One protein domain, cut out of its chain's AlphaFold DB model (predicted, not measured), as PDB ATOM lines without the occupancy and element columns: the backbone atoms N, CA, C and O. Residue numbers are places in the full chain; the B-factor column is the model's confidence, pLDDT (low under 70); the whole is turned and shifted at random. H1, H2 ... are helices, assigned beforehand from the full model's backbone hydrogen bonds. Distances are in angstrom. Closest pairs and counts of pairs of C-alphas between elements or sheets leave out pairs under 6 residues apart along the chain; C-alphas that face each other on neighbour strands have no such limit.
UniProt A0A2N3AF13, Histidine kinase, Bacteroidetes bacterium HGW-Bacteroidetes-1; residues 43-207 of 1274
ATOM      1  N   LEU A  43       1.392  46.939 -11.437       74.62
ATOM      2  CA  LEU A  43       0.975  46.822 -12.836       74.62
ATOM      3  C   LEU A  43       0.640  45.373 -13.231       74.62
ATOM      4  O   LEU A  43      -0.331  45.128 -13.947       74.62
ATOM      5  N   ASN A  44       1.386  44.407 -12.688       77.38
ATOM      6  CA  ASN A  44       1.078  42.983 -12.839       77.38
ATOM      7  C   ASN A  44      -0.193  42.577 -12.080       77.38
ATOM      8  O   ASN A  44      -0.960  41.755 -12.565       77.38
ATOM      9  N   MET A  45      -0.449  43.160 -10.904       83.81
ATOM     10  CA  MET A  45      -1.708  42.939 -10.178       83.81
ATOM     11  C   MET A  45      -2.904  43.516 -10.945       83.81
ATOM     12  O   MET A  45      -3.955  42.887 -10.984       83.81
ATOM     13  N   LEU A  46      -2.741  44.675 -11.593       78.50
ATOM     14  CA  LEU A  46      -3.770  45.289 -12.439       78.50
ATOM     15  C   LEU A  46      -4.110  44.413 -13.654       78.50
ATOM     16  O   LEU A  46      -5.280  44.143 -13.902       78.50
ATOM     17  N   THR A  47      -3.096  43.922 -14.370       77.06
ATOM     18  CA  THR A  47      -3.287  43.003 -15.511       77.06
ATOM     19  C   THR A  47      -3.824  41.639 -15.080       77.06
ATOM     20  O   THR A  47      -4.639  41.051 -15.778       77.06
ATOM     21  N   ASN A  48      -3.428  41.128 -13.913       81.44
ATOM     22  CA  ASN A  48      -4.014  39.905 -13.363       81.44
ATOM     23  C   ASN A  48      -5.494  40.099 -12.985       81.44
ATOM     24  O   ASN A  48      -6.316  39.227 -13.248       81.44
ATOM     25  N   GLY A  49      -5.843  41.255 -12.413       81.94
ATOM     26  CA  GLY A  49      -7.227  41.609 -12.093       81.94
ATOM     27  C   GLY A  49      -8.130  41.682 -13.322       81.94
ATOM     28  O   GLY A  49      -9.270  41.236 -13.253       81.94
ATOM     29  N   GLU A  50      -7.611  42.163 -14.451       81.25
ATOM     30  CA  GLU A  50      -8.315  42.150 -15.740       81.25
ATOM     31  C   GLU A  50      -8.585  40.721 -16.243       81.25
ATOM     32  O   GLU A  50      -9.717  40.400 -16.601       81.25
ATOM     33  N   ARG A  51      -7.610  39.808 -16.156       83.12
ATOM     34  CA  ARG A  51      -7.834  38.396 -16.524       83.12
ATOM     35  C   ARG A  51      -8.866  37.708 -15.638       83.12
ATOM     36  O   ARG A  51      -9.675  36.923 -16.129       83.12
ATOM     37  N   ILE A  52      -8.823  37.974 -14.333       85.25
ATOM     38  CA  ILE A  52      -9.778  37.414 -13.368       85.25
ATOM     39  C   ILE A  52     -11.187  37.925 -13.672       85.25
ATOM     40  O   ILE A  52     -12.130  37.136 -13.719       85.25
ATOM     41  N   HIS A  53     -11.313  39.222 -13.948       85.81
ATOM     42  CA  HIS A  53     -12.554  39.845 -14.392       85.81
ATOM     43  C   HIS A  53     -13.122  39.168 -15.654       85.81
ATOM     44  O   HIS A  53     -14.276  38.735 -15.640       85.81
ATOM     45  N   LEU A  54     -12.307  38.988 -16.702       83.12
ATOM     46  CA  LEU A  54     -12.723  38.318 -17.940       83.12
ATOM     47  C   LEU A  54     -13.167  36.873 -17.701       83.12
ATOM     48  O   LEU A  54     -14.147  36.426 -18.297       83.12
ATOM     49  N   ARG A  55     -12.481  36.149 -16.811       88.88
ATOM     50  CA  ARG A  55     -12.841  34.774 -16.446       88.88
ATOM     51  C   ARG A  55     -14.230  34.715 -15.809       88.88
ATOM     52  O   ARG A  55     -15.043  33.904 -16.241       88.88
ATOM     53  N   TYR A  56     -14.517  35.576 -14.829       87.50
ATOM     54  CA  TYR A  56     -15.842  35.643 -14.197       87.50
ATOM     55  C   TYR A  56     -16.938  36.031 -15.193       87.50
ATOM     56  O   TYR A  56     -18.017  35.439 -15.192       87.50
ATOM     57  N   PHE A  57     -16.647  36.971 -16.094       86.50
ATOM     58  CA  PHE A  57     -17.584  37.367 -17.136       86.50
ATOM     59  C   PHE A  57     -17.887  36.214 -18.113       86.50
ATOM     60  O   PHE A  57     -19.050  35.908 -18.369       86.50
ATOM     61  N   GLN A  58     -16.860  35.512 -18.604       85.62
ATOM     62  CA  GLN A  58     -17.025  34.350 -19.487       85.62
ATOM     63  C   GLN A  58     -17.750  33.190 -18.797       85.62
ATOM     64  O   GLN A  58     -18.593  32.544 -19.421       85.62
ATOM     65  N   GLN A  59     -17.465  32.937 -17.517       87.69
ATOM     66  CA  GLN A  59     -18.184  31.947 -16.710       87.69
ATOM     67  C   GLN A  59     -19.668  32.301 -16.580       87.69
ATOM     68  O   GLN A  59     -20.517  31.436 -16.771       87.69
ATOM     69  N   GLY A  60     -19.991  33.572 -16.343       86.25
ATOM     70  CA  GLY A  60     -21.374  34.029 -16.264       86.25
ATOM     71  C   GLY A  60     -22.135  33.918 -17.587       86.25
ATOM     72  O   GLY A  60     -23.253  33.410 -17.619       86.25
ATOM     73  N   VAL A  61     -21.515  34.321 -18.700       85.56
ATOM     74  CA  VAL A  61     -22.129  34.217 -20.036       85.56
ATOM     75  C   VAL A  61     -22.308  32.754 -20.453       85.56
ATOM     76  O   VAL A  61     -23.393  32.360 -20.878       85.56
ATOM     77  N   SER A  62     -21.270  31.923 -20.315       84.75
ATOM     78  CA  SER A  62     -21.351  30.497 -20.664       84.75
ATOM     79  C   SER A  62     -22.344  29.739 -19.782       84.75
ATOM     80  O   SER A  62     -23.143  28.969 -20.313       84.75
ATOM     81  N   GLY A  63     -22.360  30.013 -18.474       84.81
ATOM     82  CA  GLY A  63     -23.323  29.440 -17.533       84.81
ATOM     83  C   GLY A  63     -24.768  29.794 -17.883       84.81
ATOM     84  O   GLY A  63     -25.637  28.927 -17.840       84.81
ATOM     85  N   PHE A  64     -25.027  31.027 -18.331       85.75
ATOM     86  CA  PHE A  64     -26.355  31.428 -18.796       85.75
ATOM     87  C   PHE A  64     -26.812  30.641 -20.034       85.75
ATOM     88  O   PHE A  64     -27.931  30.129 -20.059       85.75
ATOM     89  N   TYR A  65     -25.954  30.486 -21.049       83.75
ATOM     90  CA  TYR A  65     -26.299  29.706 -22.247       83.75
ATOM     91  C   TYR A  65     -26.433  28.204 -21.968       83.75
ATOM     92  O   TYR A  65     -27.251  27.532 -22.599       83.75
ATOM     93  N   GLN A  66     -25.660  27.667 -21.020       84.31
ATOM     94  CA  GLN A  66     -25.797  26.282 -20.561       84.31
ATOM     95  C   GLN A  66     -27.132  26.063 -19.843       84.31
ATOM     96  O   GLN A  66     -27.861  25.142 -20.205       84.31
ATOM     97  N   TRP A  67     -27.504  26.958 -18.922       86.81
ATOM     98  CA  TRP A  67     -28.820  26.952 -18.280       86.81
ATOM     99  C   TRP A  67     -29.963  27.088 -19.288       86.81
ATOM    100  O   TRP A  67     -30.925  26.332 -19.219       86.81
ATOM    101  N   LYS A  68     -29.843  27.971 -20.286       81.56
ATOM    102  CA  LYS A  68     -30.861  28.127 -21.339       81.56
ATOM    103  C   LYS A  68     -31.123  26.819 -22.095       81.56
ATOM    104  O   LYS A  68     -32.271  26.493 -22.386       81.56
ATOM    105  N   ASN A  69     -30.064  26.078 -22.423       81.19
ATOM    106  CA  ASN A  69     -30.173  24.820 -23.162       81.19
ATOM    107  C   ASN A  69     -30.615  23.646 -22.274       81.19
ATOM    108  O   ASN A  69     -31.278  22.731 -22.762       81.19
ATOM    109  N   GLN A  70     -30.232  23.651 -20.992       80.25
ATOM    110  CA  GLN A  70     -30.521  22.593 -20.018       80.25
ATOM    111  C   GLN A  70     -30.834  23.190 -18.627       80.25
ATOM    112  O   GLN A  70     -29.982  23.158 -17.734       80.25
ATOM    113  N   PRO A  71     -32.064  23.698 -18.404       75.38
ATOM    114  CA  PRO A  71     -32.409  24.441 -17.185       75.38
ATOM    115  C   PRO A  71     -32.371  23.604 -15.902       75.38
ATOM    116  O   PRO A  71     -32.212  24.148 -14.816       75.38
ATOM    117  N   GLU A  72     -32.523  22.282 -16.017       71.69
ATOM    118  CA  GLU A  72     -32.547  21.351 -14.880       71.69
ATOM    119  C   GLU A  72     -31.144  20.953 -14.388       71.69
ATOM    120  O   GLU A  72     -31.014  20.374 -13.313       71.69
ATOM    121  N   SER A  73     -30.091  21.226 -15.170       77.06
ATOM    122  CA  SER A  73     -28.716  20.773 -14.893       77.06
ATOM    123  C   SER A  73     -27.743  21.896 -14.523       77.06
ATOM    124  O   SER A  73     -26.617  21.607 -14.126       77.06
ATOM    125  N   TYR A  74     -28.156  23.160 -14.633       80.62
ATOM    126  CA  TYR A  74     -27.300  24.325 -14.398       80.62
ATOM    127  C   TYR A  74     -28.024  25.375 -13.559       80.62
ATOM    128  O   TYR A  74     -29.231  25.544 -13.682       80.62
ATOM    129  N   ASP A  75     -27.289  26.090 -12.711       84.06
ATOM    130  CA  ASP A  75     -27.841  27.130 -11.844       84.06
ATOM    131  C   ASP A  75     -27.639  28.523 -12.468       84.06
ATOM    132  O   ASP A  75     -26.513  29.008 -12.616       84.06
ATOM    133  N   ILE A  76     -28.740  29.179 -12.843       84.00
ATOM    134  CA  ILE A  76     -28.720  30.548 -13.375       84.00
ATOM    135  C   ILE A  76     -28.289  31.575 -12.325       84.00
ATOM    136  O   ILE A  76     -27.659  32.573 -12.688       84.00
ATOM    137  N   ASP A  77     -28.552  31.342 -11.038       85.75
ATOM    138  CA  ASP A  77     -28.161  32.278  -9.983       85.75
ATOM    139  C   ASP A  77     -26.629  32.326  -9.863       85.75
ATOM    140  O   ASP A  77     -26.048  33.400  -9.695       85.75
ATOM    141  N   GLN A  78     -25.950  31.195 -10.091       86.31
ATOM    142  CA  GLN A  78     -24.488  31.124 -10.160       86.31
ATOM    143  C   GLN A  78     -23.918  31.878 -11.380       86.31
ATOM    144  O   GLN A  78     -22.880  32.548 -11.285       86.31
ATOM    145  N   ALA A  79     -24.602  31.812 -12.527       86.06
ATOM    146  CA  ALA A  79     -24.234  32.562 -13.727       86.06
ATOM    147  C   ALA A  79     -24.399  34.079 -13.516       86.06
ATOM    148  O   ALA A  79     -23.490  34.854 -13.822       86.06
ATOM    149  N   ILE A  80     -25.517  34.500 -12.916       88.31
ATOM    150  CA  ILE A  80     -25.791  35.896 -12.546       88.31
ATOM    151  C   ILE A  80     -24.744  36.408 -11.550       88.31
ATOM    152  O   ILE A  80     -24.164  37.471 -11.775       88.31
ATOM    153  N   GLN A  81     -24.446  35.642 -10.497       89.56
ATOM    154  CA  GLN A  81     -23.454  36.008  -9.481       89.56
ATOM    155  C   GLN A  81     -22.052  36.197 -10.083       89.56
ATOM    156  O   GLN A  81     -21.308  37.098  -9.681       89.56
ATOM    157  N   SER A  82     -21.690  35.385 -11.079       86.88
ATOM    158  CA  SER A  82     -20.405  35.498 -11.782       86.88
ATOM    159  C   SER A  82     -20.302  36.812 -12.570       86.88
ATOM    160  O   SER A  82     -19.274  37.490 -12.512       86.88
ATOM    161  N   ILE A  83     -21.382  37.238 -13.238       87.12
ATOM    162  CA  ILE A  83     -21.426  38.539 -13.930       87.12
ATOM    163  C   ILE A  83     -21.473  39.704 -12.933       87.12
ATOM    164  O   ILE A  83     -20.811  40.716 -13.153       87.12
ATOM    165  N   GLU A  84     -22.204  39.580 -11.822       88.00
ATOM    166  CA  GLU A  84     -22.223  40.594 -10.756       88.00
ATOM    167  C   GLU A  84     -20.824  40.816 -10.165       88.00
ATOM    168  O   GLU A  84     -20.377  41.959 -10.063       88.00
ATOM    169  N   THR A  85     -20.083  39.737  -9.903       88.12
ATOM    170  CA  THR A  85     -18.693  39.799  -9.417       88.12
ATOM    171  C   THR A  85     -17.775  40.495 -10.430       88.12
ATOM    172  O   THR A  85     -16.998  41.382 -10.069       88.12
ATOM    173  N   ALA A  86     -17.894  40.164 -11.722       87.56
ATOM    174  CA  ALA A  86     -17.152  40.848 -12.780       87.56
ATOM    175  C   ALA A  86     -17.514  42.350 -12.856       87.56
ATOM    176  O   ALA A  86     -16.643  43.216 -12.970       87.56
ATOM    177  N   ASN A  87     -18.792  42.698 -12.727       88.12
ATOM    178  CA  ASN A  87     -19.236  44.091 -12.748       88.12
ATOM    179  C   ASN A  87     -18.688  44.908 -11.577       88.12
ATOM    180  O   ASN A  87     -18.297  46.060 -11.774       88.12
ATOM    181  N   GLU A  88     -18.643  44.329 -10.378       88.31
ATOM    182  CA  GLU A  88     -18.073  44.984  -9.198       88.31
ATOM    183  C   GLU A  88     -16.575  45.253  -9.368       88.31
ATOM    184  O   GLU A  88     -16.122  46.372  -9.108       88.31
ATOM    185  N   MET A  89     -15.819  44.283  -9.895       88.12
ATOM    186  CA  MET A  89     -14.402  44.471 -10.226       88.12
ATOM    187  C   MET A  89     -14.201  45.607 -11.238       88.12
ATOM    188  O   MET A  89     -13.400  46.516 -11.000       88.12
ATOM    189  N   ALA A  90     -14.966  45.609 -12.335       86.44
ATOM    190  CA  ALA A  90     -14.900  46.652 -13.361       86.44
ATOM    191  C   ALA A  90     -15.309  48.035 -12.823       86.44
ATOM    192  O   ALA A  90     -14.701  49.048 -13.174       86.44
ATOM    193  N   PHE A  91     -16.294  48.098 -11.924       88.31
ATOM    194  CA  PHE A  91     -16.728  49.341 -11.287       88.31
ATOM    195  C   PHE A  91     -15.655  49.925 -10.362       88.31
ATOM    196  O   PHE A  91     -15.369  51.124 -10.436       88.31
ATOM    197  N   VAL A  92     -15.031  49.094  -9.517       87.19
ATOM    198  CA  VAL A  92     -13.933  49.525  -8.635       87.19
ATOM    199  C   VAL A  92     -12.743  50.018  -9.455       87.19
ATOM    200  O   VAL A  92     -12.182  51.068  -9.133       87.19
ATOM    201  N   PHE A  93     -12.411  49.338 -10.556       85.69
ATOM    202  CA  PHE A  93     -11.404  49.816 -11.503       85.69
ATOM    203  C   PHE A  93     -11.790  51.145 -12.155       85.69
ATOM    204  O   PHE A  93     -10.994  52.084 -12.161       85.69
ATOM    205  N   GLY A  94     -13.019  51.269 -12.654       83.81
ATOM    206  CA  GLY A  94     -13.465  52.470 -13.352       83.81
ATOM    207  C   GLY A  94     -13.631  53.701 -12.457       83.81
ATOM    208  O   GLY A  94     -13.559  54.837 -12.923       83.81
ATOM    209  N   LYS A  95     -13.814  53.499 -11.147       85.56
ATOM    210  CA  LYS A  95     -13.914  54.573 -10.148       85.56
ATOM    211  C   LYS A  95     -12.665  54.738  -9.292       85.56
ATOM    212  O   LYS A  95     -12.714  55.528  -8.344       85.56
ATOM    213  N   ILE A  96     -11.557  54.085  -9.642       82.19
ATOM    214  CA  ILE A  96     -10.326  54.053  -8.840       82.19
ATOM    215  C   ILE A  96      -9.816  55.458  -8.476       82.19
ATOM    216  O   ILE A  96      -9.464  55.689  -7.323       82.19
ATOM    217  N   ASP A  97      -9.897  56.428  -9.394       76.19
ATOM    218  CA  ASP A  97      -9.503  57.824  -9.160       76.19
ATOM    219  C   ASP A  97     -10.372  58.494  -8.087       76.19
ATOM    220  O   ASP A  97      -9.874  59.109  -7.144       76.19
ATOM    221  N   SER A  98     -11.696  58.353  -8.200       78.19
ATOM    222  CA  SER A  98     -12.647  58.940  -7.250       78.19
ATOM    223  C   SER A  98     -12.638  58.236  -5.892       78.19
ATOM    224  O   SER A  98     -12.773  58.895  -4.863       78.19
ATOM    225  N   LEU A  99     -12.433  56.915  -5.878       78.38
ATOM    226  CA  LEU A  99     -12.331  56.106  -4.665       78.38
ATOM    227  C   LEU A  99     -11.031  56.396  -3.910       78.38
ATOM    228  O   LEU A  99     -11.049  56.416  -2.683       78.38
ATOM    229  N   ALA A 100      -9.936  56.679  -4.619       74.12
ATOM    230  CA  ALA A 100      -8.658  57.050  -4.019       74.12
ATOM    231  C   ALA A 100      -8.644  58.481  -3.449       74.12
ATOM    232  O   ALA A 100      -7.909  58.754  -2.501       74.12
ATOM    233  N   ILE A 101      -9.435  59.400  -4.020       71.44
ATOM    234  CA  ILE A 101      -9.494  60.813  -3.601       71.44
ATOM    235  C   ILE A 101     -10.520  61.046  -2.476       71.44
ATOM    236  O   ILE A 101     -10.253  61.843  -1.579       71.44
ATOM    237  N   ASN A 102     -11.678  60.373  -2.509       66.19
ATOM    238  CA  ASN A 102     -12.797  60.653  -1.596       66.19
ATOM    239  C   ASN A 102     -12.818  59.792  -0.320       66.19
ATOM    240  O   ASN A 102     -13.498  60.161   0.636       66.19
ATOM    241  N   ASN A 103     -12.105  58.663  -0.285       61.59
ATOM    242  CA  ASN A 103     -12.079  57.772   0.878       61.59
ATOM    243  C   ASN A 103     -10.792  57.938   1.695       61.59
ATOM    244  O   ASN A 103      -9.721  58.221   1.159       61.59
ATOM    245  N   ASN A 104     -10.879  57.708   3.010       64.50
ATOM    246  CA  ASN A 104      -9.686  57.612   3.852       64.50
ATOM    247  C   ASN A 104      -8.821  56.420   3.391       64.50
ATOM    248  O   ASN A 104      -9.359  55.414   2.927       64.50
ATOM    249  N   LYS A 105      -7.494  56.508   3.527       61.56
ATOM    250  CA  LYS A 105      -6.546  55.531   2.951       61.56
ATOM    251  C   LYS A 105      -6.843  54.076   3.350       61.56
ATOM    252  O   LYS A 105      -6.762  53.187   2.512       61.56
ATOM    253  N   GLU A 106      -7.263  53.859   4.595       61.72
ATOM    254  CA  GLU A 106      -7.661  52.543   5.126       61.72
ATOM    255  C   GLU A 106      -8.939  51.991   4.468       61.72
ATOM    256  O   GLU A 106      -9.056  50.789   4.247       61.72
ATOM    257  N   SER A 107      -9.878  52.863   4.086       72.12
ATOM    258  CA  SER A 107     -11.111  52.476   3.389       72.12
ATOM    259  C   SER A 107     -10.832  52.081   1.931       72.12
ATOM    260  O   SER A 107     -11.377  51.096   1.441       72.12
ATOM    261  N   PHE A 108      -9.907  52.768   1.250       79.31
ATOM    262  CA  PHE A 108      -9.507  52.416  -0.119       79.31
ATOM    263  C   PHE A 108      -8.728  51.091  -0.197       79.31
ATOM    264  O   PHE A 108      -8.987  50.278  -1.083       79.31
ATOM    265  N   GLU A 109      -7.821  50.841   0.755       80.88
ATOM    266  CA  GLU A 109      -7.103  49.562   0.878       80.88
ATOM    267  C   GLU A 109      -8.082  48.394   1.107       80.88
ATOM    268  O   GLU A 109      -7.968  47.358   0.452       80.88
ATOM    269  N   SER A 110      -9.090  48.594   1.966       81.25
ATOM    270  CA  SER A 110     -10.136  47.603   2.249       81.25
ATOM    271  C   SER A 110     -11.011  47.289   1.029       81.25
ATOM    272  O   SER A 110     -11.282  46.121   0.748       81.25
ATOM    273  N   ILE A 111     -11.403  48.305   0.251       82.75
ATOM    274  CA  ILE A 111     -12.197  48.116  -0.976       82.75
ATOM    275  C   ILE A 111     -11.411  47.311  -2.021       82.75
ATOM    276  O   ILE A 111     -11.954  46.371  -2.600       82.75
ATOM    277  N   LEU A 112     -10.129  47.635  -2.234       82.25
ATOM    278  CA  LEU A 112      -9.276  46.890  -3.166       82.25
ATOM    279  C   LEU A 112      -9.070  45.441  -2.709       82.25
ATOM    280  O   LEU A 112      -9.131  44.540  -3.535       82.25
ATOM    281  N   PHE A 113      -8.871  45.203  -1.412       85.25
ATOM    282  CA  PHE A 113      -8.723  43.847  -0.887       85.25
ATOM    283  C   PHE A 113     -10.018  43.032  -0.988       85.25
ATOM    284  O   PHE A 113      -9.970  41.858  -1.322       85.25
ATOM    285  N   THR A 114     -11.175  43.655  -0.748       83.88
ATOM    286  CA  THR A 114     -12.476  42.969  -0.779       83.88
ATOM    287  C   THR A 114     -12.871  42.578  -2.203       83.88
ATOM    288  O   THR A 114     -13.287  41.447  -2.432       83.88
ATOM    289  N   VAL A 115     -12.721  43.491  -3.167       83.25
ATOM    290  CA  VAL A 115     -13.216  43.293  -4.541       83.25
ATOM    291  C   VAL A 115     -12.163  42.665  -5.459       83.25
ATOM    292  O   VAL A 115     -12.502  41.887  -6.342       83.25
ATOM    293  N   LEU A 116     -10.876  42.957  -5.253       82.75
ATOM    294  CA  LEU A 116      -9.769  42.453  -6.080       82.75
ATOM    295  C   LEU A 116      -8.887  41.450  -5.324       82.75
ATOM    296  O   LEU A 116      -7.688  41.342  -5.589       82.75
ATOM    297  N   ASN A 117      -9.484  40.703  -4.393       83.94
ATOM    298  CA  ASN A 117      -8.791  39.760  -3.515       83.94
ATOM    299  C   ASN A 117      -7.916  38.761  -4.295       83.94
ATOM    300  O   ASN A 117      -6.725  38.603  -4.031       83.94
ATOM    301  N   GLU A 118      -8.470  38.156  -5.345       81.94
ATOM    302  CA  GLU A 118      -7.718  37.218  -6.183       81.94
ATOM    303  C   GLU A 118      -6.615  37.914  -6.998       81.94
ATOM    304  O   GLU A 118      -5.525  37.369  -7.175       81.94
ATOM    305  N   ALA A 119      -6.847  39.153  -7.443       81.50
ATOM    306  CA  ALA A 119      -5.866  39.915  -8.217       81.50
ATOM    307  C   ALA A 119      -4.633  40.281  -7.378       81.50
ATOM    308  O   ALA A 119      -3.502  40.268  -7.875       81.50
ATOM    309  N   VAL A 120      -4.842  40.549  -6.084       82.69
ATOM    310  CA  VAL A 120      -3.781  40.821  -5.104       82.69
ATOM    311  C   VAL A 120      -3.268  39.558  -4.399       82.69
ATOM    312  O   VAL A 120      -2.481  39.661  -3.457       82.69
ATOM    313  N   HIS A 121      -3.624  38.370  -4.906       82.12
ATOM    314  CA  HIS A 121      -3.174  37.061  -4.414       82.12
ATOM    315  C   HIS A 121      -3.559  36.782  -2.953       82.12
ATOM    316  O   HIS A 121      -2.796  36.167  -2.211       82.12
ATOM    317  N   ASN A 122      -4.729  37.255  -2.526       83.38
ATOM    318  CA  ASN A 122      -5.239  37.120  -1.163       83.38
ATOM    319  C   ASN A 122      -4.328  37.715  -0.072       83.38
ATOM    320  O   ASN A 122      -4.411  37.324   1.093       83.38
ATOM    321  N   ASP A 123      -3.468  38.675  -0.433       83.50
ATOM    322  CA  ASP A 123      -2.522  39.312   0.485       83.50
ATOM    323  C   ASP A 123      -2.891  40.791   0.746       83.50
ATOM    324  O   ASP A 123      -2.798  41.633  -0.161       83.50
ATOM    325  N   PRO A 124      -3.251  41.158   1.993       82.50
ATOM    326  CA  PRO A 124      -3.521  42.543   2.380       82.50
ATOM    327  C   PRO A 124      -2.343  43.492   2.116       82.50
ATOM    328  O   PRO A 124      -2.543  44.678   1.835       82.50
ATOM    329  N   ALA A 125      -1.099  43.001   2.170       83.44
ATOM    330  CA  ALA A 125       0.084  43.805   1.881       83.44
ATOM    331  C   ALA A 125       0.164  44.189   0.396       83.44
ATOM    332  O   ALA A 125       0.579  45.306   0.071       83.44
ATOM    333  N   ASN A 126      -0.287  43.309  -0.500       82.75
ATOM    334  CA  ASN A 126      -0.375  43.586  -1.930       82.75
ATOM    335  C   ASN A 126      -1.498  44.579  -2.242       82.75
ATOM    336  O   ASN A 126      -1.280  45.489  -3.039       82.75
ATOM    337  N   ALA A 127      -2.643  44.491  -1.557       82.06
ATOM    338  CA  ALA A 127      -3.697  45.503  -1.654       82.06
ATOM    339  C   ALA A 127      -3.214  46.883  -1.168       82.06
ATOM    340  O   ALA A 127      -3.462  47.900  -1.819       82.06
ATOM    341  N   ASN A 128      -2.431  46.928  -0.085       83.38
ATOM    342  CA  ASN A 128      -1.807  48.160   0.399       83.38
ATOM    343  C   ASN A 128      -0.777  48.720  -0.602       83.38
ATOM    344  O   ASN A 128      -0.753  49.920  -0.901       83.38
ATOM    345  N   LEU A 129       0.068  47.853  -1.164       83.94
ATOM    346  CA  LEU A 129       1.027  48.231  -2.198       83.94
ATOM    347  C   LEU A 129       0.307  48.786  -3.436       83.94
ATOM    348  O   LEU A 129       0.686  49.852  -3.928       83.94
ATOM    349  N   MET A 130      -0.752  48.113  -3.886       82.69
ATOM    350  CA  MET A 130      -1.619  48.532  -4.985       82.69
ATOM    351  C   MET A 130      -2.231  49.902  -4.704       82.69
ATOM    352  O   MET A 130      -2.045  50.817  -5.500       82.69
ATOM    353  N   ALA A 131      -2.821  50.120  -3.528       80.94
ATOM    354  CA  ALA A 131      -3.365  51.419  -3.132       80.94
ATOM    355  C   ALA A 131      -2.311  52.544  -3.161       80.94
ATOM    356  O   ALA A 131      -2.525  53.613  -3.740       80.94
ATOM    357  N   LYS A 132      -1.132  52.305  -2.566       80.50
ATOM    358  CA  LYS A 132      -0.044  53.295  -2.479       80.50
ATOM    359  C   LYS A 132       0.571  53.631  -3.837       80.50
ATOM    360  O   LYS A 132       0.985  54.774  -4.034       80.50
ATOM    361  N   ARG A 133       0.697  52.660  -4.745       81.00
ATOM    362  CA  ARG A 133       1.356  52.855  -6.049       81.00
ATOM    363  C   ARG A 133       0.381  53.263  -7.147       81.00
ATOM    364  O   ARG A 133       0.785  54.052  -7.992       81.00
ATOM    365  N   SER A 134      -0.888  52.859  -7.090       75.38
ATOM    366  CA  SER A 134      -1.924  53.360  -8.006       75.38
ATOM    367  C   SER A 134      -2.049  54.885  -7.935       75.38
ATOM    368  O   SER A 134      -2.156  55.541  -8.965       75.38
ATOM    369  N   MET A 135      -1.854  55.483  -6.752       74.12
ATOM    370  CA  MET A 135      -1.786  56.943  -6.568       74.12
ATOM    371  C   MET A 135      -0.722  57.651  -7.418       74.12
ATOM    372  O   MET A 135      -0.857  58.840  -7.706       74.12
ATOM    373  N   ILE A 136       0.341  56.948  -7.815       75.31
ATOM    374  CA  ILE A 136       1.378  57.492  -8.695       75.31
ATOM    375  C   ILE A 136       0.772  57.732 -10.082       75.31
ATOM    376  O   ILE A 136       0.837  58.853 -10.582       75.31
ATOM    377  N   PHE A 137       0.107  56.728 -10.655       72.12
ATOM    378  CA  PHE A 137      -0.538  56.824 -11.969       72.12
ATOM    379  C   PHE A 137      -1.660  57.874 -11.993       72.12
ATOM    380  O   PHE A 137      -1.736  58.671 -12.929       72.12
ATOM    381  N   ILE A 138      -2.437  57.963 -10.908       73.44
ATOM    382  CA  ILE A 138      -3.506  58.963 -10.732       73.44
ATOM    383  C   ILE A 138      -2.930  60.388 -10.704       73.44
ATOM    384  O   ILE A 138      -3.436  61.298 -11.360       73.44
ATOM    385  N   ARG A 139      -1.824  60.601  -9.977       74.44
ATOM    386  CA  ARG A 139      -1.195  61.926  -9.839       74.44
ATOM    387  C   ARG A 139      -0.554  62.417 -11.139       74.44
ATOM    388  O   ARG A 139      -0.548  63.622 -11.382       74.44
ATOM    389  N   PHE A 140      -0.035  61.507 -11.964       72.56
ATOM    390  CA  PHE A 140       0.589  61.842 -13.248       72.56
ATOM    391  C   PHE A 140      -0.408  62.049 -14.400       72.56
ATOM    392  O   PHE A 140       0.026  62.451 -15.477       72.56
ATOM    393  N   LYS A 141      -1.720  61.856 -14.172       70.19
ATOM    394  CA  LYS A 141      -2.793  62.053 -15.170       70.19
ATOM    395  C   LYS A 141      -2.477  61.381 -16.517       70.19
ATOM    396  O   LYS A 141      -2.597  62.009 -17.568       70.19
ATOM    397  N   ASP A 142      -2.030  60.123 -16.486       75.44
ATOM    398  CA  ASP A 142      -1.730  59.387 -17.716       75.44
ATOM    399  C   ASP A 142      -3.014  59.177 -18.533       75.44
ATOM    400  O   ASP A 142      -3.999  58.616 -18.049       75.44
ATOM    401  N   THR A 143      -3.004  59.636 -19.784       77.31
ATOM    402  CA  THR A 143      -4.176  59.607 -20.667       77.31
ATOM    403  C   THR A 143      -4.603  58.191 -21.049       77.31
ATOM    404  O   THR A 143      -5.772  57.979 -21.356       77.31
ATOM    405  N   ARG A 144      -3.700  57.203 -21.017       80.31
ATOM    406  CA  ARG A 144      -4.035  55.791 -21.272       80.31
ATOM    407  C   ARG A 144      -4.648  55.141 -20.043       80.31
ATOM    408  O   ARG A 144      -5.610  54.394 -20.176       80.31
ATOM    409  N   PHE A 145      -4.154  55.488 -18.854       81.38
ATOM    410  CA  PHE A 145      -4.763  55.035 -17.603       81.38
ATOM    411  C   PHE A 145      -6.195  55.568 -17.464       81.38
ATOM    412  O   PHE A 145      -7.090  54.813 -17.108       81.38
ATOM    413  N   GLN A 146      -6.437  56.821 -17.859       81.81
ATOM    414  CA  GLN A 146      -7.787  57.399 -17.917       81.81
ATOM    415  C   GLN A 146      -8.708  56.687 -18.918       81.81
ATOM    416  O   GLN A 146      -9.868  56.440 -18.611       81.81
ATOM    417  N   LYS A 147      -8.199  56.309 -20.097       83.44
ATOM    418  CA  LYS A 147      -8.971  55.510 -21.064       83.44
ATOM    419  C   LYS A 147      -9.328  54.128 -20.517       83.44
ATOM    420  O   LYS A 147     -10.436  53.655 -20.745       83.44
ATOM    421  N   ALA A 148      -8.410  53.493 -19.787       83.19
ATOM    422  CA  ALA A 148      -8.661  52.202 -19.157       83.19
ATOM    423  C   ALA A 148      -9.738  52.314 -18.062       83.19
ATOM    424  O   ALA A 148     -10.673  51.517 -18.031       83.19
ATOM    425  N   THR A 149      -9.672  53.327 -17.195       85.38
ATOM    426  CA  THR A 149     -10.692  53.527 -16.153       85.38
ATOM    427  C   THR A 149     -12.055  53.903 -16.746       85.38
ATOM    428  O   THR A 149     -13.085  53.409 -16.289       85.38
ATOM    429  N   GLU A 150     -12.092  54.698 -17.817       86.75
ATOM    430  CA  GLU A 150     -13.332  55.026 -18.530       86.75
ATOM    431  C   GLU A 150     -13.974  53.791 -19.186       86.75
ATOM    432  O   GLU A 150     -15.167  53.548 -18.994       86.75
ATOM    433  N   ALA A 151     -13.187  52.966 -19.886       85.44
ATOM    434  CA  ALA A 151     -13.666  51.730 -20.508       85.44
ATOM    435  C   ALA A 151     -14.183  50.716 -19.472       85.44
ATOM    436  O   ALA A 151     -15.254  50.136 -19.658       85.44
ATOM    437  N   ALA A 152     -13.485  50.556 -18.341       86.69
ATOM    438  CA  ALA A 152     -13.940  49.710 -17.235       86.69
ATOM    439  C   ALA A 152     -15.263  50.203 -16.629       86.69
ATOM    440  O   ALA A 152     -16.154  49.407 -16.323       86.69
ATOM    441  N   TYR A 153     -15.420  51.524 -16.482       89.38
ATOM    442  CA  TYR A 153     -16.649  52.113 -15.964       89.38
ATOM    443  C   TYR A 153     -17.837  51.885 -16.906       89.38
ATOM    444  O   TYR A 153     -18.895  51.461 -16.436       89.38
ATOM    445  N   LEU A 154     -17.663  52.115 -18.213       87.19
ATOM    446  CA  LEU A 154     -18.696  51.850 -19.223       87.19
ATOM    447  C   LEU A 154     -19.082  50.365 -19.252       87.19
ATOM    448  O   LEU A 154     -20.266  50.054 -19.125       87.19
ATOM    449  N   GLY A 155     -18.090  49.469 -19.238       85.75
ATOM    450  CA  GLY A 155     -18.314  48.026 -19.134       85.75
ATOM    451  C   GLY A 155     -19.125  47.633 -17.895       85.75
ATOM    452  O   GLY A 155     -20.045  46.827 -17.985       85.75
ATOM    453  N   SER A 156     -18.874  48.260 -16.738       89.56
ATOM    454  CA  SER A 156     -19.654  48.017 -15.508       89.56
ATOM    455  C   SER A 156     -21.116  48.492 -15.576       89.56
ATOM    456  O   SER A 156     -21.962  48.032 -14.802       89.56
ATOM    457  N   LEU A 157     -21.428  49.458 -16.448       88.56
ATOM    458  CA  LEU A 157     -22.799  49.915 -16.685       88.56
ATOM    459  C   LEU A 157     -23.515  48.949 -17.626       88.56
ATOM    460  O   LEU A 157     -24.614  48.500 -17.305       88.56
ATOM    461  N   THR A 158     -22.870  48.572 -18.731       87.81
ATOM    462  CA  THR A 158     -23.408  47.598 -19.687       87.81
ATOM    463  C   THR A 158     -23.636  46.238 -19.026       87.81
ATOM    464  O   THR A 158     -24.683  45.625 -19.212       87.81
ATOM    465  N   GLY A 159     -22.722  45.788 -18.164       87.56
ATOM    466  CA  GLY A 159     -22.889  44.519 -17.461       87.56
ATOM    467  C   GLY A 159     -24.001  44.522 -16.411       87.56
ATOM    468  O   GLY A 159     -24.590  43.473 -16.149       87.56
ATOM    469  N   ARG A 160     -24.366  45.681 -15.844       89.81
ATOM    470  CA  ARG A 160     -25.560  45.799 -14.988       89.81
ATOM    471  C   ARG A 160     -26.854  45.635 -15.780       89.81
ATOM    472  O   ARG A 160     -27.786  45.005 -15.285       89.81
ATOM    473  N   GLU A 161     -26.894  46.152 -17.004       89.62
ATOM    474  CA  GLU A 161     -28.013  45.921 -17.923       89.62
ATOM    475  C   GLU A 161     -28.112  44.443 -18.321       89.62
ATOM    476  O   GLU A 161     -29.206  43.888 -18.295       89.62
ATOM    477  N   ILE A 162     -26.981  43.765 -18.562       88.19
ATOM    478  CA  ILE A 162     -26.942  42.309 -18.801       88.19
ATOM    479  C   ILE A 162     -27.570  41.539 -17.635       88.19
ATOM    480  O   ILE A 162     -28.447  40.708 -17.852       88.19
ATOM    481  N   VAL A 163     -27.189  41.851 -16.390       89.62
ATOM    482  CA  VAL A 163     -27.774  41.211 -15.198       89.62
ATOM    483  C   VAL A 163     -29.277  41.490 -15.085       89.62
ATOM    484  O   VAL A 163     -30.041  40.584 -14.751       89.62
ATOM    485  N   ARG A 164     -29.731  42.719 -15.383       91.50
ATOM    486  CA  ARG A 164     -31.164  43.067 -15.403       91.50
ATOM    487  C   ARG A 164     -31.925  42.201 -16.408       91.50
ATOM    488  O   ARG A 164     -32.966  41.654 -16.055       91.50
ATOM    489  N   VAL A 165     -31.411  42.082 -17.631       87.69
ATOM    490  CA  VAL A 165     -32.039  41.309 -18.712       87.69
ATOM    491  C   VAL A 165     -32.014  39.808 -18.398       87.69
ATOM    492  O   VAL A 165     -33.037  39.145 -18.545       87.69
ATOM    493  N   MET A 166     -30.912  39.277 -17.854       86.81
ATOM    494  CA  MET A 166     -30.822  37.876 -17.412       86.81
ATOM    495  C   MET A 166     -31.824  37.543 -16.299       86.81
ATOM    496  O   MET A 166     -32.499  36.521 -16.382       86.81
ATOM    497  N   LYS A 167     -31.995  38.424 -15.301       88.00
ATOM    498  CA  LYS A 167     -33.013  38.259 -14.243       88.00
ATOM    499  C   LYS A 167     -34.445  38.300 -14.790       88.00
ATOM    500  O   LYS A 167     -35.317  37.623 -14.262       88.00
ATOM    501  N   GLN A 168     -34.704  39.073 -15.848       86.06
ATOM    502  CA  GLN A 168     -36.012  39.089 -16.515       86.06
ATOM    503  C   GLN A 168     -36.257  37.795 -17.310       86.06
ATOM    504  O   GLN A 168     -37.326  37.197 -17.176       86.06
ATOM    505  N   LEU A 169     -35.249  37.319 -18.050       83.00
ATOM    506  CA  LEU A 169     -35.288  36.053 -18.794       83.00
ATOM    507  C   LEU A 169     -35.395  34.814 -17.886       83.00
ATOM    508  O   LEU A 169     -35.938  33.799 -18.309       83.00
ATOM    509  N   GLN A 170     -34.947  34.906 -16.629       82.19
ATOM    510  CA  GLN A 170     -35.169  33.879 -15.603       82.19
ATOM    511  C   GLN A 170     -36.662  33.690 -15.276       82.19
ATOM    512  O   GLN A 170     -37.087  32.586 -14.944       82.19
ATOM    513  N   THR A 171     -37.460  34.760 -15.359       80.19
ATOM    514  CA  THR A 171     -38.887  34.747 -14.993       80.19
ATOM    515  C   THR A 171     -39.839  34.580 -16.178       80.19
ATOM    516  O   THR A 171     -40.932  34.046 -15.999       80.19
ATOM    517  N   GLU A 172     -39.449  35.016 -17.380       76.19
ATOM    518  CA  GLU A 172     -40.284  34.960 -18.582       76.19
ATOM    519  C   GLU A 172     -39.417  34.805 -19.846       76.19
ATOM    520  O   GLU A 172     -38.513  35.602 -20.097       76.19
ATOM    521  N   SER A 173     -39.704  33.794 -20.675       71.81
ATOM    522  CA  SER A 173     -39.001  33.585 -21.949       71.81
ATOM    523  C   SER A 173     -39.513  34.582 -22.992       71.81
ATOM    524  O   SER A 173     -40.634  34.448 -23.484       71.81
ATOM    525  N   ASN A 174     -38.696  35.579 -23.342       81.44
ATOM    526  CA  ASN A 174     -39.048  36.614 -24.315       81.44
ATOM    527  C   ASN A 174     -37.948  36.763 -25.387       81.44
ATOM    528  O   ASN A 174     -36.864  37.252 -25.066       81.44
ATOM    529  N   PRO A 175     -38.215  36.421 -26.663       79.69
ATOM    530  CA  PRO A 175     -37.212  36.465 -27.730       79.69
ATOM    531  C   PRO A 175     -36.669  37.875 -28.017       79.69
ATOM    532  O   PRO A 175     -35.545  38.006 -28.488       79.69
ATOM    533  N   VAL A 176     -37.418  38.936 -27.688       82.81
ATOM    534  CA  VAL A 176     -36.939  40.325 -27.813       82.81
ATOM    535  C   VAL A 176     -35.875  40.638 -26.757       82.81
ATOM    536  O   VAL A 176     -34.897  41.318 -27.053       82.81
ATOM    537  N   LEU A 177     -36.039  40.118 -25.536       83.44
ATOM    538  CA  LEU A 177     -35.050  40.277 -24.463       83.44
ATOM    539  C   LEU A 177     -33.794  39.432 -24.718       83.44
ATOM    540  O   LEU A 177     -32.710  39.818 -24.294       83.44
ATOM    541  N   GLU A 178     -33.915  38.308 -25.427       81.12
ATOM    542  CA  GLU A 178     -32.757  37.516 -25.862       81.12
ATOM    543  C   GLU A 178     -31.918  38.266 -26.904       81.12
ATOM    544  O   GLU A 178     -30.703  38.354 -26.764       81.12
ATOM    545  N   GLU A 179     -32.563  38.884 -27.897       85.12
ATOM    546  CA  GLU A 179     -31.870  39.730 -28.875       85.12
ATOM    547  C   GLU A 179     -31.249  40.977 -28.210       85.12
ATOM    548  O   GLU A 179     -30.144  41.397 -28.564       85.12
ATOM    549  N   GLU A 180     -31.914  41.564 -27.206       88.31
ATOM    550  CA  GLU A 180     -31.350  42.642 -26.378       88.31
ATOM    551  C   GLU A 180     -30.100  42.171 -25.613       88.31
ATOM    552  O   GLU A 180     -29.086  42.873 -25.600       88.31
ATOM    553  N   LEU A 181     -30.135  40.968 -25.028       86.38
ATOM    554  CA  LEU A 181     -29.013  40.376 -24.301       86.38
ATOM    555  C   LEU A 181     -27.812  40.093 -25.214       86.38
ATOM    556  O   LEU A 181     -26.692  40.458 -24.859       86.38
ATOM    557  N   ASP A 182     -28.030  39.507 -26.392       85.81
ATOM    558  CA  ASP A 182     -26.968  39.222 -27.364       85.81
ATOM    559  C   ASP A 182     -26.265  40.514 -27.805       85.81
ATOM    560  O   ASP A 182     -25.032  40.596 -27.826       85.81
ATOM    561  N   ASN A 183     -27.042  41.569 -28.066       87.94
ATOM    562  CA  ASN A 183     -26.513  42.890 -28.400       87.94
ATOM    563  C   ASN A 183     -25.721  43.517 -27.239       87.94
ATOM    564  O   ASN A 183     -24.661  44.113 -27.461       87.94
ATOM    565  N   LEU A 184     -26.191  43.369 -25.996       88.25
ATOM    566  CA  LEU A 184     -25.474  43.839 -24.808       88.25
ATOM    567  C   LEU A 184     -24.175  43.053 -24.566       88.25
ATOM    568  O   LEU A 184     -23.166  43.662 -24.205       88.25
ATOM    569  N   ILE A 185     -24.158  41.740 -24.820       86.38
ATOM    570  CA  ILE A 185     -22.956  40.895 -24.730       86.38
ATOM    571  C   ILE A 185     -21.929  41.287 -25.805       86.38
ATOM    572  O   ILE A 185     -20.734  41.365 -25.522       86.38
ATOM    573  N   ILE A 186     -22.360  41.582 -27.035       87.00
ATOM    574  CA  ILE A 186     -21.458  42.088 -28.084       87.00
ATOM    575  C   ILE A 186     -20.856  43.433 -27.659       87.00
ATOM    576  O   ILE A 186     -19.638  43.619 -27.732       87.00
ATOM    577  N   LYS A 187     -21.694  44.347 -27.159       87.25
ATOM    578  CA  LYS A 187     -21.269  45.678 -26.719       87.25
ATOM    579  C   LYS A 187     -20.277  45.623 -25.554       87.25
ATOM    580  O   LYS A 187     -19.245  46.289 -25.603       87.25
ATOM    581  N   ILE A 188     -20.548  44.821 -24.525       85.31
ATOM    582  CA  ILE A 188     -19.657  44.726 -23.362       85.31
ATOM    583  C   ILE A 188     -18.331  44.037 -23.707       85.31
ATOM    584  O   ILE A 188     -17.291  44.425 -23.185       85.31
ATOM    585  N   ASN A 189     -18.335  43.065 -24.628       83.88
ATOM    586  CA  ASN A 189     -17.105  42.447 -25.127       83.88
ATOM    587  C   ASN A 189     -16.222  43.471 -25.853       83.88
ATOM    588  O   ASN A 189     -15.000  43.436 -25.718       83.88
ATOM    589  N   GLU A 190     -16.818  44.410 -26.593       84.25
ATOM    590  CA  GLU A 190     -16.076  45.517 -27.195       84.25
ATOM    591  C   GLU A 190     -15.523  46.493 -26.142       84.25
ATOM    592  O   GLU A 190     -14.348  46.864 -26.220       84.25
ATOM    593  N   GLU A 191     -16.318  46.856 -25.132       84.38
ATOM    594  CA  GLU A 191     -15.891  47.723 -24.023       84.38
ATOM    595  C   GLU A 191     -14.756  47.086 -23.197       84.38
ATOM    596  O   GLU A 191     -13.765  47.752 -22.889       84.38
ATOM    597  N   TYR A 192     -14.826  45.781 -22.917       81.62
ATOM    598  CA  TYR A 192     -13.767  45.052 -22.214       81.62
ATOM    599  C   TYR A 192     -12.533  44.789 -23.075       81.62
ATOM    600  O   TYR A 192     -11.417  44.865 -22.563       81.62
ATOM    601  N   ARG A 193     -12.681  44.596 -24.391       83.12
ATOM    602  CA  ARG A 193     -11.534  44.579 -25.313       83.12
ATOM    603  C   ARG A 193     -10.793  45.918 -25.288       83.12
ATOM    604  O   ARG A 193      -9.566  45.936 -25.248       83.12
ATOM    605  N   LEU A 194     -11.516  47.039 -25.312       83.38
ATOM    606  CA  LEU A 194     -10.916  48.376 -25.224       83.38
ATOM    607  C   LEU A 194     -10.236  48.607 -23.870       83.38
ATOM    608  O   LEU A 194      -9.153  49.191 -23.827       83.38
ATOM    609  N   PHE A 195     -10.833  48.112 -22.783       82.69
ATOM    610  CA  PHE A 195     -10.226  48.129 -21.454       82.69
ATOM    611  C   PHE A 195      -8.906  47.345 -21.410       82.69
ATOM    612  O   PHE A 195      -7.892  47.905 -20.991       82.69
ATOM    613  N   ALA A 196      -8.896  46.104 -21.906       79.38
ATOM    614  CA  ALA A 196      -7.715  45.245 -21.956       79.38
ATOM    615  C   ALA A 196      -6.567  45.896 -22.744       79.38
ATOM    616  O   ALA A 196      -5.441  45.990 -22.255       79.38
ATOM    617  N   VAL A 197      -6.868  46.430 -23.934       83.75
ATOM    618  CA  VAL A 197      -5.885  47.126 -24.784       83.75
ATOM    619  C   VAL A 197      -5.331  48.372 -24.087       83.75
ATOM    620  O   VAL A 197      -4.120  48.574 -24.060       83.75
ATOM    621  N   ALA A 198      -6.189  49.197 -23.480       81.38
ATOM    622  CA  ALA A 198      -5.744  50.401 -22.782       81.38
ATOM    623  C   ALA A 198      -4.857  50.077 -21.565       81.38
ATOM    624  O   ALA A 198      -3.893  50.794 -21.291       81.38
ATOM    625  N   LEU A 199      -5.157  48.996 -20.840       78.50
ATOM    626  CA  LEU A 199      -4.410  48.586 -19.653       78.50
ATOM    627  C   LEU A 199      -3.063  47.936 -20.015       78.50
ATOM    628  O   LEU A 199      -2.060  48.208 -19.350       78.50
ATOM    629  N   ASP A 200      -3.005  47.179 -21.112       78.88
ATOM    630  CA  ASP A 200      -1.758  46.647 -21.678       78.88
ATOM    631  C   ASP A 200      -0.845  47.769 -22.212       78.88
ATOM    632  O   ASP A 200       0.357  47.794 -21.937       78.88
ATOM    633  N   GLU A 201      -1.411  48.792 -22.866       81.25
ATOM    634  CA  GLU A 201      -0.661  49.984 -23.287       81.25
ATOM    635  C   GLU A 201      -0.036  50.742 -22.101       81.25
ATOM    636  O   GLU A 201       1.118  51.189 -22.181       81.25
ATOM    637  N   VAL A 202      -0.768  50.880 -20.986       78.69
ATOM    638  CA  VAL A 202      -0.234  51.436 -19.726       78.69
ATOM    639  C   VAL A 202       0.872  50.537 -19.174       78.69
ATOM    640  O   VAL A 202       1.911  51.050 -18.745       78.69
ATOM    641  N   GLY A 203       0.664  49.219 -19.238       74.56
ATOM    642  CA  GLY A 203       1.622  48.153 -18.951       74.56
ATOM    643  C   GLY A 203       2.988  48.393 -19.593       74.56
ATOM    644  O   GLY A 203       3.998  48.681 -18.938       74.56
ATOM    645  N   ILE A 204       2.980  48.336 -20.920       79.06
ATOM    646  CA  ILE A 204       4.158  48.422 -21.780       79.06
ATOM    647  C   ILE A 204       4.840  49.785 -21.653       79.06
ATOM    648  O   ILE A 204       6.069  49.863 -21.547       79.06
ATOM    649  N   TYR A 205       4.075  50.881 -21.654       78.94
ATOM    650  CA  TYR A 205       4.666  52.212 -21.542       78.94
ATOM    651  C   TYR A 205       5.346  52.430 -20.192       78.94
ATOM    652  O   TYR A 205       6.482  52.910 -20.147       78.94
ATOM    653  N   SER A 206       4.676  52.058 -19.101       72.62
ATOM    654  CA  SER A 206       5.230  52.207 -17.757       72.62
ATOM    655  C   SER A 206       6.498  51.372 -17.607       72.62
ATOM    656  O   SER A 206       7.487  51.878 -17.085       72.62
ATOM    657  N   GLN A 207       6.525  50.146 -18.142       73.31
ATOM    658  CA  GLN A 207       7.722  49.301 -18.135       73.31
ATOM    659  C   GLN A 207       8.886  49.931 -18.917       73.31
ATOM    660  O   GLN A 207      10.015  49.972 -18.421       73.31
TER     661      GLN A 207
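This is residues 43 to 207 of the 1274 residues of the protein "Histidine kinase" of Bacteroidetes bacterium HGW-Bacteroidetes-1 (UniProt A0A2N3AF13). This is a bundle of four long helices, H1, H2, H6 and H7, lying side by side, with three shorter helices, H3, H4 and H5, clustered at the end where H1 begins and H7 ends. The bundle is up and down, each helix running against the one before it in the chain, and it closes into a ring only near that end, where H1 meets H7. You have 165 printed residues with seven named helices, H1 to H7 in order, and no named strand: the class is all helix. The whole is compact, with a radius of gyration of the C-alphas of 16.8 A, and elongated, spanning 49 by 28 by 27 A.

Find C-alpha 43 at (0.975, 46.822, -12.836); from there H1, residues 43 to 69, runs 39.5 A. Next comes H2, residues 76 to 94, 26.7 A long and ending at C-alpha 94 at (-13.465, 52.470, -13.352). Then look for H3 at residues 96 to 102, H4 at residues 105 to 115 and H5 at residues 124 to 139, the last 23.0 A long. H6, residues 143 to 171, runs 43.1 A. H7, residues 175 to 207, is the longest helix at 47.7 A and ends at C-alpha 207 at (7.722, 49.301, -18.135).

Begin at H2, the hub, touching three helices. H1 and H2 form a helical hairpin and touch, closest at the C-alphas of Gly 60 and Ala 79, 4.1 A apart, at a shallow tilt of 26 degrees. H2 touches H6, closest at the C-alphas of Gly 94 and Thr 149, 4.1 A apart. H6 and H7 form another helical hairpin, closest at the C-alphas of Ala 148 and Phe 195, 4.9 A apart. H7 touches H1 with residues 196 to 203 alone, closest at the C-alphas of Gly 203 and Leu 43, 6.3 A apart. H2 and H7 are apart. With residues 88 to 92 alone H2 touches H4, closest at the C-alphas of Met 89 and Val 115, 5.9 A apart. H4 touches H5, closest at the C-alphas of Phe 113 and Ala 127, 5.3 A apart. H3 and H5 only just touch, with 3 pairs of C-alphas within 8 A, closest at Asp 97 and Ile 138, 6.3 A apart. In H1, H2, H3, H4 and H7 every O i to N i+4 pair is within hydrogen-bond range; in H5 it is 9 of 12 and in H6 23 of 25.

The two C-alphas farthest apart are those of Glu 72 and Phe 140, at 52.3 A. The printed part has no cut, and no link between named helices is long. Mean pLDDT of the printed part is 82.2; look at residues 102 to 106 for the values under 70.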